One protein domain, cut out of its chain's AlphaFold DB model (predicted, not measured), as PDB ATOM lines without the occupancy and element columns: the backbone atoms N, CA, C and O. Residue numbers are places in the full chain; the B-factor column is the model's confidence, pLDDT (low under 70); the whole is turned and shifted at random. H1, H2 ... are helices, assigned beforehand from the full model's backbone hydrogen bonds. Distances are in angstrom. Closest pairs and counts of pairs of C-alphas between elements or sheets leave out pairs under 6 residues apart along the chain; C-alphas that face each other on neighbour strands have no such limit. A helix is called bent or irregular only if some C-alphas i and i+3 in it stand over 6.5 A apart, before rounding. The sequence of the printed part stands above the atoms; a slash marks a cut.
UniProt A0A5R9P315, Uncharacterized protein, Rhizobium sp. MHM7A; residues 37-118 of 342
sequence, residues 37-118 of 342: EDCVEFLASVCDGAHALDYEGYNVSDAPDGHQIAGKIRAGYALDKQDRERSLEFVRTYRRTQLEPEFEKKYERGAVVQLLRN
ATOM      1  N   GLU A  37      -8.112  -1.461  28.672       76.06
ATOM      2  CA  GLU A  37      -9.074  -1.767  27.619       76.06
ATOM      3  C   GLU A  37     -10.505  -1.517  28.057       76.06
ATOM      4  O   GLU A  37     -11.241  -0.905  27.295       76.06
ATOM      5  N   ASP A  38     -10.891  -1.902  29.276       75.81
ATOM      6  CA  ASP A  38     -12.260  -1.655  29.746       75.81
ATOM      7  C   ASP A  38     -12.548  -0.144  29.825       75.81
ATOM      8  O   ASP A  38     -13.640   0.304  29.476       75.81
ATOM      9  N   CYS A  39     -11.546   0.665  30.196       82.44
ATOM     10  CA  CYS A  39     -11.654   2.124  30.159       82.44
ATOM     11  C   CYS A  39     -11.799   2.657  28.723       82.44
ATOM     12  O   CYS A  39     -12.630   3.524  28.469       82.44
ATOM     13  N   VAL A  40     -10.998   2.155  27.779       85.88
ATOM     14  CA  VAL A  40     -11.039   2.567  26.363       85.88
ATOM     15  C   VAL A  40     -12.351   2.149  25.695       85.88
ATOM     16  O   VAL A  40     -12.955   2.934  24.967       85.88
ATOM     17  N   GLU A  41     -12.831   0.936  25.962       83.19
ATOM     18  CA  GLU A  41     -14.099   0.433  25.437       83.19
ATOM     19  C   GLU A  41     -15.293   1.216  25.984       83.19
ATOM     20  O   GLU A  41     -16.213   1.497  25.211       83.19
ATOM     21  N   PHE A  42     -15.255   1.599  27.268       85.50
ATOM     22  CA  PHE A  42     -16.253   2.473  27.881       85.50
ATOM     23  C   PHE A  42     -16.264   3.849  27.216       85.50
ATOM     24  O   PHE A  42     -17.304   4.243  26.692       85.50
ATOM     25  N   LEU A  43     -15.112   4.530  27.142       86.75
ATOM     26  CA  LEU A  43     -14.999   5.850  26.505       86.75
ATOM     27  C   LEU A  43     -15.502   5.816  25.059       86.75
ATOM     28  O   LEU A  43     -16.220   6.716  24.643       86.75
ATOM     29  N   ALA A  44     -15.194   4.752  24.312       86.06
ATOM     30  CA  ALA A  44     -15.700   4.551  22.957       86.06
ATOM     31  C   ALA A  44     -17.196   4.192  22.887       86.06
ATOM     32  O   ALA A  44     -17.794   4.343  21.828       86.06
ATOM     33  N   SER A  45     -17.789   3.633  23.945       81.19
ATOM     34  CA  SER A  45     -19.218   3.278  23.983       81.19
ATOM     35  C   SER A  45     -20.128   4.457  24.297       81.19
ATOM     36  O   SER A  45     -21.266   4.462  23.839       81.19
ATOM     37  N   VAL A  46     -19.617   5.444  25.036       78.94
ATOM     38  CA  VAL A  46     -20.337   6.680  25.375       78.94
ATOM     39  C   VAL A  46     -19.901   7.864  24.506       78.94
ATOM     40  O   VAL A  46     -20.385   8.970  24.688       78.94
ATOM     41  N   CYS A  47     -18.978   7.651  23.560       77.56
ATOM     42  CA  CYS A  47     -18.578   8.676  22.602       77.56
ATOM     43  C   CYS A  47     -19.594   8.740  21.460       77.56
ATOM     44  O   CYS A  47     -19.650   7.840  20.619       77.56
ATOM     45  N   ASP A  48     -20.355   9.832  21.405       63.12
ATOM     46  CA  ASP A  48     -21.384  10.055  20.381       63.12
ATOM     47  C   ASP A  48     -20.813  10.594  19.049       63.12
ATOM     48  O   ASP A  48     -21.539  11.051  18.171       63.12
ATOM     49  N   GLY A  49     -19.483  10.585  18.880       53.50
ATOM     50  CA  GLY A  49     -18.775  10.844  17.617       53.50
ATOM     51  C   GLY A  49     -18.946  12.233  16.972       53.50
ATOM     52  O   GLY A  49     -18.205  12.549  16.042       53.50
ATOM     53  N   ALA A  50     -19.876  13.073  17.440       42.50
ATOM     54  CA  ALA A  50     -20.294  14.300  16.755       42.50
ATOM     55  C   ALA A  50     -20.532  15.522  17.670       42.50
ATOM     56  O   ALA A  50     -20.444  16.653  17.186       42.50
ATOM     57  N   HIS A  51     -20.779  15.350  18.975       44.28
ATOM     58  CA  HIS A  51     -21.141  16.456  19.872       44.28
ATOM     59  C   HIS A  51     -20.264  16.514  21.127       44.28
ATOM     60  O   HIS A  51     -20.545  15.890  22.131       44.28
ATOM     61  N   ALA A  52     -19.228  17.357  21.116       44.25
ATOM     62  CA  ALA A  52     -18.347  17.599  22.270       44.25
ATOM     63  C   ALA A  52     -19.001  18.359  23.451       44.25
ATOM     64  O   ALA A  52     -18.286  18.897  24.296       44.25
ATOM     65  N   LEU A  53     -20.329  18.499  23.469       43.00
ATOM     66  CA  LEU A  53     -21.046  19.412  24.369       43.00
ATOM     67  C   LEU A  53     -21.577  18.734  25.638       43.00
ATOM     68  O   LEU A  53     -21.809  19.430  26.624       43.00
ATOM     69  N   ASP A  54     -21.756  17.416  25.633       55.56
ATOM     70  CA  ASP A  54     -22.204  16.635  26.796       55.56
ATOM     71  C   ASP A  54     -21.045  16.167  27.694       55.56
ATOM     72  O   ASP A  54     -21.275  15.754  28.828       55.56
ATOM     73  N   TYR A  55     -19.797  16.327  27.235       58.16
ATOM     74  CA  TYR A  55     -18.575  15.882  27.913       58.16
ATOM     75  C   TYR A  55     -18.506  14.362  28.146       58.16
ATOM     76  O   TYR A  55     -17.744  13.921  29.015       58.16
ATOM     77  N   GLU A  56     -19.232  13.563  27.360       68.94
ATOM     78  CA  GLU A  56     -19.239  12.101  27.457       68.94
ATOM     79  C   GLU A  56     -18.363  11.456  26.363       68.94
ATOM     80  O   GLU A  56     -18.421  11.785  25.180       68.94
ATOM     81  N   GLY A  57     -17.467  10.553  26.767       82.75
ATOM     82  CA  GLY A  57     -16.543   9.850  25.876       82.75
ATOM     83  C   GLY A  57     -15.361  10.688  25.379       82.75
ATOM     84  O   GLY A  57     -14.881  11.608  26.051       82.75
ATOM     85  N   TYR A  58     -14.840  10.319  24.205       84.88
ATOM     86  CA  TYR A  58     -13.719  11.009  23.570       84.88
ATOM     87  C   TYR A  58     -14.119  12.376  23.015       84.88
ATOM     88  O   TYR A  58     -15.167  12.532  22.391       84.88
ATOM     89  N   ASN A  59     -13.230  13.360  23.163       83.31
ATOM     90  CA  ASN A  59     -13.349  14.627  22.447       83.31
ATOM     91  C   ASN A  59     -13.135  14.438  20.928       83.31
ATOM     92  O   ASN A  59     -12.644  13.407  20.472       83.31
ATOM     93  N   VAL A  60     -13.437  15.476  20.140       80.12
ATOM     94  CA  VAL A  60     -13.347  15.440  18.664       80.12
ATOM     95  C   VAL A  60     -11.956  15.039  18.154       80.12
ATOM     96  O   VAL A  60     -11.856  14.362  17.135       80.12
ATOM     97  N   SER A  61     -10.883  15.440  18.844       83.50
ATOM     98  CA  SER A  61      -9.514  15.096  18.439       83.50
ATOM     99  C   SER A  61      -9.125  13.654  18.757       83.50
ATOM    100  O   SER A  61      -8.372  13.049  18.001       83.50
ATOM    101  N   ASP A  62      -9.629  13.100  19.857       86.75
ATOM    102  CA  ASP A  62      -9.270  11.767  20.341       86.75
ATOM    103  C   ASP A  62     -10.212  10.680  19.805       86.75
ATOM    104  O   ASP A  62      -9.829   9.512  19.771       86.75
ATOM    105  N   ALA A  63     -11.424  11.040  19.369       83.75
ATOM    106  CA  ALA A  63     -12.451  10.094  18.937       83.75
ATOM    107  C   ALA A  63     -12.007   9.162  17.791       83.75
ATOM    108  O   ALA A  63     -12.230   7.955  17.921       83.75
ATOM    109  N   PRO A  64     -11.344   9.630  16.709       86.31
ATOM    110  CA  PRO A  64     -10.909   8.736  15.631       86.31
ATOM    111  C   PRO A  64      -9.970   7.627  16.129       86.31
ATOM    112  O   PRO A  64     -10.209   6.445  15.868       86.31
ATOM    113  N   ASP A  65      -8.953   8.002  16.907       86.31
ATOM    114  CA  ASP A  65      -7.979   7.075  17.490       86.31
ATOM    115  C   ASP A  65      -8.640   6.158  18.531       86.31
ATOM    116  O   ASP A  65      -8.444   4.942  18.526       86.31
ATOM    117  N   GLY A  66      -9.451   6.732  19.420       85.94
ATOM    118  CA  GLY A  66     -10.145   6.022  20.490       85.94
ATOM    119  C   GLY A  66     -11.088   4.940  19.967       85.94
ATOM    120  O   GLY A  66     -11.029   3.794  20.417       85.94
ATOM    121  N   HIS A  67     -11.899   5.256  18.952       83.62
ATOM    122  CA  HIS A  67     -12.768   4.275  18.300       83.62
ATOM    123  C   HIS A  67     -11.983   3.232  17.504       83.62
ATOM    124  O   HIS A  67     -12.367   2.060  17.508       83.62
ATOM    125  N   GLN A  68     -10.880   3.612  16.853       83.88
ATOM    126  CA  GLN A  68     -10.028   2.656  16.146       83.88
ATOM    127  C   GLN A  68      -9.423   1.630  17.116       83.88
ATOM    128  O   GLN A  68      -9.460   0.426  16.849       83.88
ATOM    129  N   ILE A  69      -8.895   2.089  18.251       80.06
ATOM    130  CA  ILE A  69      -8.303   1.232  19.284       80.06
ATOM    131  C   ILE A  69      -9.381   0.363  19.942       80.06
ATOM    132  O   ILE A  69      -9.196  -0.848  20.050       80.06
ATOM    133  N   ALA A  70     -10.537   0.925  20.301       78.56
ATOM    134  CA  ALA A  70     -11.657   0.147  20.832       78.56
ATOM    135  C   ALA A  70     -12.163  -0.903  19.828       78.56
ATOM    136  O   ALA A  70     -12.458  -2.034  20.208       78.56
ATOM    137  N   GLY A  71     -12.205  -0.570  18.535       68.06
ATOM    138  CA  GLY A  71     -12.523  -1.516  17.467       68.06
ATOM    139  C   GLY A  71     -11.532  -2.680  17.407       68.06
ATOM    140  O   GLY A  71     -11.952  -3.833  17.295       68.06
ATOM    141  N   LYS A  72     -10.226  -2.404  17.554       58.03
ATOM    142  CA  LYS A  72      -9.187  -3.443  17.649       58.03
ATOM    143  C   LYS A  72      -9.400  -4.345  18.870       58.03
ATOM    144  O   LYS A  72      -9.353  -5.564  18.719       58.03
ATOM    145  N   ILE A  73      -9.682  -3.764  20.040       63.22
ATOM    146  CA  ILE A  73      -9.940  -4.506  21.287       63.22
ATOM    147  C   ILE A  73     -11.154  -5.431  21.130       63.22
ATOM    148  O   ILE A  73     -11.039  -6.632  21.374       63.22
ATOM    149  N   ARG A  74     -12.295  -4.904  20.665       66.25
ATOM    150  CA  ARG A  74     -13.542  -5.670  20.477       66.25
ATOM    151  C   ARG A  74     -13.381  -6.811  19.476       66.25
ATOM    152  O   ARG A  74     -13.963  -7.876  19.654       66.25
ATOM    153  N   ALA A  75     -12.576  -6.598  18.437       51.66
ATOM    154  CA  ALA A  75     -12.236  -7.621  17.452       51.66
ATOM    155  C   ALA A  75     -11.193  -8.642  17.956       51.66
ATOM    156  O   ALA A  75     -10.841  -9.568  17.227       51.66
ATOM    157  N   GLY A  76     -10.699  -8.498  19.192       46.31
ATOM    158  CA  GLY A  76      -9.745  -9.415  19.815       46.31
ATOM    159  C   GLY A  76      -8.299  -9.233  19.349       46.31
ATOM    160  O   GLY A  76      -7.475 -10.127  19.552       46.31
ATOM    161  N   TYR A  77      -7.968  -8.104  18.717       44.88
ATOM    162  CA  TYR A  77      -6.602  -7.805  18.298       44.88
ATOM    163  C   TYR A  77      -5.757  -7.290  19.463       44.88
ATOM    164  O   TYR A  77      -6.198  -6.490  20.287       44.88
ATOM    165  N   ALA A  78      -4.492  -7.710  19.491       48.03
ATOM    166  CA  ALA A  78      -3.518  -7.145  20.409       48.03
ATOM    167  C   ALA A  78      -3.167  -5.712  19.987       48.03
ATOM    168  O   ALA A  78      -2.838  -5.462  18.829       48.03
ATOM    169  N   LEU A  79      -3.180  -4.794  20.951       51.09
ATOM    170  CA  LEU A  79      -2.734  -3.422  20.733       51.09
ATOM    171  C   LEU A  79      -1.217  -3.365  20.554       51.09
ATOM    172  O   LEU A  79      -0.471  -3.978  21.336       51.09
ATOM    173  N   ASP A  80      -0.773  -2.609  19.550       52.50
ATOM    174  CA  ASP A  80       0.640  -2.316  19.342       52.50
ATOM    175  C   ASP A  80       1.164  -1.301  20.375       52.50
ATOM    176  O   ASP A  80       0.447  -0.841  21.266       52.50
ATOM    177  N   LYS A  81       2.459  -0.979  20.317       59.25
ATOM    178  CA  LYS A  81       3.071  -0.078  21.299       59.25
ATOM    179  C   LYS A  81       2.443   1.325  21.276       59.25
ATOM    180  O   LYS A  81       2.252   1.893  22.349       59.25
ATOM    181  N   GLN A  82       2.140   1.863  20.095       70.81
ATOM    182  CA  GLN A  82       1.566   3.201  19.958       70.81
ATOM    183  C   GLN A  82       0.129   3.217  20.472       70.81
ATOM    184  O   GLN A  82      -0.207   4.071  21.288       70.81
ATOM    185  N   ASP A  83      -0.676   2.220  20.099       69.25
ATOM    186  CA  ASP A  83      -2.045   2.063  20.589       69.25
ATOM    187  C   ASP A  83      -2.085   1.952  22.124       69.25
ATOM    188  O   ASP A  83      -2.958   2.524  22.776       69.25
ATOM    189  N   ARG A  84      -1.126   1.241  22.736       66.25
ATOM    190  CA  ARG A  84      -1.030   1.111  24.202       66.25
ATOM    191  C   ARG A  84      -0.665   2.424  24.883       66.25
ATOM    192  O   ARG A  84      -1.271   2.778  25.892       66.25
ATOM    193  N   GLU A  85       0.333   3.129  24.360       77.12
ATOM    194  CA  GLU A  85       0.737   4.436  24.888       77.12
ATOM    195  C   GLU A  85      -0.420   5.437  24.779       77.12
ATOM    196  O   GLU A  85      -0.723   6.127  25.755       77.12
ATOM    197  N   ARG A  86      -1.139   5.418  23.651       81.88
ATOM    198  CA  ARG A  86      -2.325   6.245  23.415       81.88
ATOM    199  C   ARG A  86      -3.485   5.879  24.343       81.88
ATOM    200  O   ARG A  86      -4.092   6.757  24.943       81.88
ATOM    201  N   SER A  87      -3.730   4.589  24.560       81.44
ATOM    202  CA  SER A  87      -4.746   4.107  25.507       81.44
ATOM    203  C   SER A  87      -4.472   4.584  26.936       81.44
ATOM    204  O   SER A  87      -5.377   5.033  27.634       81.44
ATOM    205  N   LEU A  88      -3.210   4.543  27.378       83.19
ATOM    206  CA  LEU A  88      -2.814   5.061  28.691       83.19
ATOM    207  C   LEU A  88      -2.991   6.576  28.793       83.19
ATOM    208  O   LEU A  88      -3.351   7.083  29.857       83.19
ATOM    209  N   GLU A  89      -2.721   7.300  27.710       88.00
ATOM    210  CA  GLU A  89      -2.968   8.736  27.633       88.00
ATOM    211  C   GLU A  89      -4.461   9.041  27.769       88.00
ATOM    212  O   GLU A  89      -4.827   9.852  28.614       88.00
ATOM    213  N   PHE A  90      -5.330   8.307  27.072       89.00
ATOM    214  CA  PHE A  90      -6.780   8.429  27.235       89.00
ATOM    215  C   PHE A  90      -7.223   8.184  28.674       89.00
ATOM    216  O   PHE A  90      -7.898   9.027  29.264       89.00
ATOM    217  N   VAL A  91      -6.780   7.091  29.299       86.56
ATOM    218  CA  VAL A  91      -7.140   6.812  30.697       86.56
ATOM    219  C   VAL A  91      -6.682   7.933  31.633       86.56
ATOM    220  O   VAL A  91      -7.385   8.251  32.587       86.56
ATOM    221  N   ARG A  92      -5.539   8.580  31.368       88.12
ATOM    222  CA  ARG A  92      -5.076   9.742  32.148       88.12
ATOM    223  C   ARG A  92      -5.929  10.983  31.904       88.12
ATOM    224  O   ARG A  92      -6.269  11.657  32.877       88.12
ATOM    225  N   THR A  93      -6.257  11.266  30.648       88.81
ATOM    226  CA  THR A  93      -7.029  12.441  30.226       88.81
ATOM    227  C   THR A  93      -8.447  12.404  30.789       88.81
ATOM    228  O   THR A  93      -8.879  13.363  31.422       88.81
ATOM    229  N   TYR A  94      -9.135  11.269  30.650       87.50
ATOM    230  CA  TYR A  94     -10.547  11.118  31.022       87.50
ATOM    231  C   TYR A  94     -10.755  10.573  32.446       87.50
ATOM    232  O   TYR A  94     -11.886  10.323  32.871       87.50
ATOM    233  N   ARG A  95      -9.663  10.412  33.215       88.12
ATOM    234  CA  ARG A  95      -9.665   9.783  34.545       88.12
ATOM    235  C   ARG A  95     -10.713  10.373  35.481       88.12
ATOM    236  O   ARG A  95     -11.552   9.654  35.996       88.12
ATOM    237  N   ARG A  96     -10.603  11.676  35.747       83.50
ATOM    238  CA  ARG A  96     -11.366  12.351  36.809       83.50
ATOM    239  C   ARG A  96     -12.800  12.649  36.405       83.50
ATOM    240  O   ARG A  96     -13.670  12.724  37.262       83.50
ATOM    241  N   THR A  97     -13.011  12.905  35.122       81.88
ATOM    242  CA  THR A  97     -14.270  13.443  34.606       81.88
ATOM    243  C   THR A  97     -15.259  12.349  34.248       81.88
ATOM    244  O   THR A  97     -16.448  12.554  34.446       81.88
ATOM    245  N   GLN A  98     -14.785  11.199  33.759       86.12
ATOM    246  CA  GLN A  98     -15.658  10.142  33.239       86.12
ATOM    247  C   GLN A  98     -15.365   8.770  33.862       86.12
ATOM    248  O   GLN A  98     -16.286   8.080  34.287       86.12
ATOM    249  N   LEU A  99     -14.090   8.380  33.988       85.06
ATOM    250  CA  LEU A  99     -13.724   7.020  34.416       85.06
ATOM    251  C   LEU A  99     -13.865   6.782  35.927       85.06
ATOM    252  O   LEU A  99     -14.367   5.742  36.337       85.06
ATOM    253  N   GLU A 100     -13.411   7.710  36.771       85.50
ATOM    254  CA  GLU A 100     -13.573   7.611  38.229       85.50
ATOM    255  C   GLU A 100     -15.070   7.561  38.613       85.50
ATOM    256  O   GLU A 100     -15.463   6.599  39.270       85.50
ATOM    257  N   PRO A 101     -15.944   8.478  38.150       85.62
ATOM    258  CA  PRO A 101     -17.377   8.409  38.457       85.62
ATOM    259  C   PRO A 101     -18.050   7.080  38.079       85.62
ATOM    260  O   PRO A 101     -18.892   6.589  38.835       85.62
ATOM    261  N   GLU A 102     -17.670   6.501  36.937       85.00
ATOM    262  CA  GLU A 102     -18.201   5.224  36.457       85.00
ATOM    263  C   GLU A 102     -17.703   4.052  37.314       85.00
ATOM    264  O   GLU A 102     -18.478   3.256  37.852       85.00
ATOM    265  N   PHE A 103     -16.386   3.949  37.486       77.19
ATOM    266  CA  PHE A 103     -15.772   2.738  38.015       77.19
ATOM    267  C   PHE A 103     -15.619   2.726  39.539       77.19
ATOM    268  O   PHE A 103     -15.482   1.645  40.113       77.19
ATOM    269  N   GLU A 104     -15.707   3.865  40.229       79.88
ATOM    270  CA  GLU A 104     -15.570   3.917  41.694       79.88
ATOM    271  C   GLU A 104     -16.704   3.200  42.438       79.88
ATOM    272  O   GLU A 104     -16.475   2.643  43.512       79.88
ATOM    273  N   LYS A 105     -17.916   3.148  41.864       71.69
ATOM    274  CA  LYS A 105     -19.042   2.397  42.454       71.69
ATOM    275  C   LYS A 105     -18.823   0.886  42.421       71.69
ATOM    276  O   LYS A 105     -19.336   0.179  43.282       71.69
ATOM    277  N   LYS A 106     -18.092   0.401  41.415       70.25
ATOM    278  CA  LYS A 106     -17.885  -1.028  41.152       70.25
ATOM    279  C   LYS A 106     -16.550  -1.550  41.696       70.25
ATOM    280  O   LYS A 106     -16.486  -2.707  42.093       70.25
ATOM    281  N   TYR A 107     -15.510  -0.715  41.713       64.12
ATOM    282  CA  TYR A 107     -14.124  -1.109  42.010       64.12
ATOM    283  C   TYR A 107     -13.483  -0.334  43.168       64.12
ATOM    284  O   TYR A 107     -12.273  -0.406  43.348       64.12
ATOM    285  N   GLU A 108     -14.284   0.384  43.956       70.31
ATOM    286  CA  GLU A 108     -13.844   1.264  45.044       70.31
ATOM    287  C   GLU A 108     -13.164   2.565  44.583       70.31
ATOM    288  O   GLU A 108     -12.690   2.736  43.453       70.31
ATOM    289  N   ARG A 109     -13.126   3.534  45.503       72.12
ATOM    290  CA  ARG A 109     -12.594   4.873  45.249       72.12
ATOM    291  C   ARG A 109     -11.107   4.824  44.892       72.12
ATOM    292  O   ARG A 109     -10.299   4.251  45.621       72.12
ATOM    293  N   GLY A 110     -10.719   5.491  43.804       71.06
ATOM    294  CA  GLY A 110      -9.325   5.532  43.352       71.06
ATOM    295  C   GLY A 110      -8.839   4.297  42.581       71.06
ATOM    296  O   GLY A 110      -7.638   4.207  42.314       71.06
ATOM    297  N   ALA A 111      -9.725   3.387  42.161       71.25
ATOM    298  CA  ALA A 111      -9.378   2.235  41.320       71.25
ATOM    299  C   ALA A 111      -8.615   2.630  40.041       71.25
ATOM    300  O   ALA A 111      -7.576   2.052  39.721       71.25
ATOM    301  N   VAL A 112      -9.057   3.689  39.352       74.25
ATOM    302  CA  VAL A 112      -8.406   4.182  38.122       74.25
ATOM    303  C   VAL A 112      -7.020   4.785  38.413       74.25
ATOM    304  O   VAL A 112      -6.085   4.676  37.618       74.25
ATOM    305  N   VAL A 113      -6.832   5.387  39.593       74.88
ATOM    306  CA  VAL A 113      -5.518   5.880  40.041       74.88
ATOM    307  C   VAL A 113      -4.567   4.714  40.305       74.88
ATOM    308  O   VAL A 113      -3.386   4.800  39.966       74.88
ATOM    309  N   GLN A 114      -5.064   3.623  40.886       65.56
ATOM    310  CA  GLN A 114      -4.283   2.408  41.111       65.56
ATOM    311  C   GLN A 114      -3.914   1.718  39.788       65.56
ATOM    312  O   GLN A 114      -2.747   1.354  39.620       65.56
ATOM    313  N   LEU A 115      -4.847   1.653  38.828       67.31
ATOM    314  CA  LEU A 115      -4.623   1.196  37.447       67.31
ATOM    315  C   LEU A 115      -3.457   1.947  36.785       67.31
ATOM    316  O   LEU A 115      -2.561   1.334  36.214       67.31
ATOM    317  N   LEU A 116      -3.405   3.274  36.924       68.31
ATOM    318  CA  LEU A 116      -2.340   4.095  36.335       68.31
ATOM    319  C   LEU A 116      -0.998   4.033  37.084       68.31
ATOM    320  O   LEU A 116       0.048   4.288  36.483       68.31
ATOM    321  N   ARG A 117      -1.011   3.758  38.395       56.38
ATOM    322  CA  ARG A 117       0.200   3.694  39.241       56.38
ATOM    323  C   ARG A 117       0.906   2.352  39.174       56.38
ATOM    324  O   ARG A 117       2.102   2.278  39.451       56.38
ATOM    325  N   ASN A 118       0.176   1.300  38.842       47.56
ATOM    326  CA  ASN A 118       0.721  -0.034  38.772       47.56
ATOM    327  C   ASN A 118       0.849  -0.442  37.296       47.56
ATOM    328  O   ASN A 118      -0.145  -0.819  36.691       47.56
TER     329      ASN A 118
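This is residues 37 to 118 of the 342 residues of an uncharacterized protein of Rhizobium sp. MHM7A (UniProt A0A5R9P315). Five short helices cross one another in two groups joined by H3: H1, H2 and H3 make a crossed triangle, and H4 and H5 form a smaller V-shaped pair beyond the later end of H3. H1 lies nearest the middle of the whole, and residues 46 to 62 make a wide loop between H1 and H2. The printed part has 82 residues with five named helices, H1 to H5 in chain order, and no named strand; its class is all helix. It is compact, with a radius of gyration of the C-alphas of 12.2 A and spans of 31 by 30 by 18 A.

Begin with H1, residues 37 to 45, which touches H2, residues 63 to 74, at a steep tilt of 56 degrees, opposite ways; their closest C-alphas, of Glu 41 and Ala 70, are 5.2 A apart. Next look at H3, residues 81 to 93, the hub, which touches three other helices. Residues 66 to 69 of H2 touch H3, with the C-alphas of Ile 69 and Asp 83 closest at 6.4 A and a steep tilt of 64 degrees. Residues 87 to 91 of H3 touch H1, with Cys 39 and Val 91 closest at 6.5 A between C-alphas; the tilt of 68 degrees is steep, only just short of about perpendicular. H4, residues 95 to 107, is close to H3 but not clearly touching, and the two are about perpendicular at 90 degrees; their closest C-alphas, of Val 91 and Leu 99, are 7.6 A apart. H5, residues 111 to 117, touches H4 at a steep tilt of 62 degrees, opposite ways, closest at the C-alphas of Glu 100 and Val 112, 6.2 A. Residues 88 to 92 of H3 touch H5, closest at the C-alphas of Arg 92 and Leu 116, 7.5 A. H2 is apart from H4 and H5. Each O i to N i+4 pair is within hydrogen-bond range in H1, H2, H3 and H5, and 5 of 9 are in H4.

Find C-alpha 37 at (-9.074, -1.767, 27.619); from there H1 runs 11.9 A to residue 45. H2 runs 15.9 A from residue 63 to 74, and H3 runs 18.4 A from residue 81 to C-alpha 93 at (-7.029, 12.441, 30.226). H4 runs 13.9 A from residue 95 to 107 and is only just irregular: C-alphas 97 and 100 are 6.9 A apart. H5 runs 9.9 A from residue 111 to C-alpha 117 at (0.200, 3.694, 39.241).

The two C-alphas farthest apart, those of Ala 50 and Asn 118, are 33.6 A from each other. The printed part has no cut; the link from H1 to H2 is long, with 17 residues. The mean pLDDT of the printed part is 73.1, and residues 48 to 56, 71 to 81, 83 to 84, 107 and 114 to 118 are under 70.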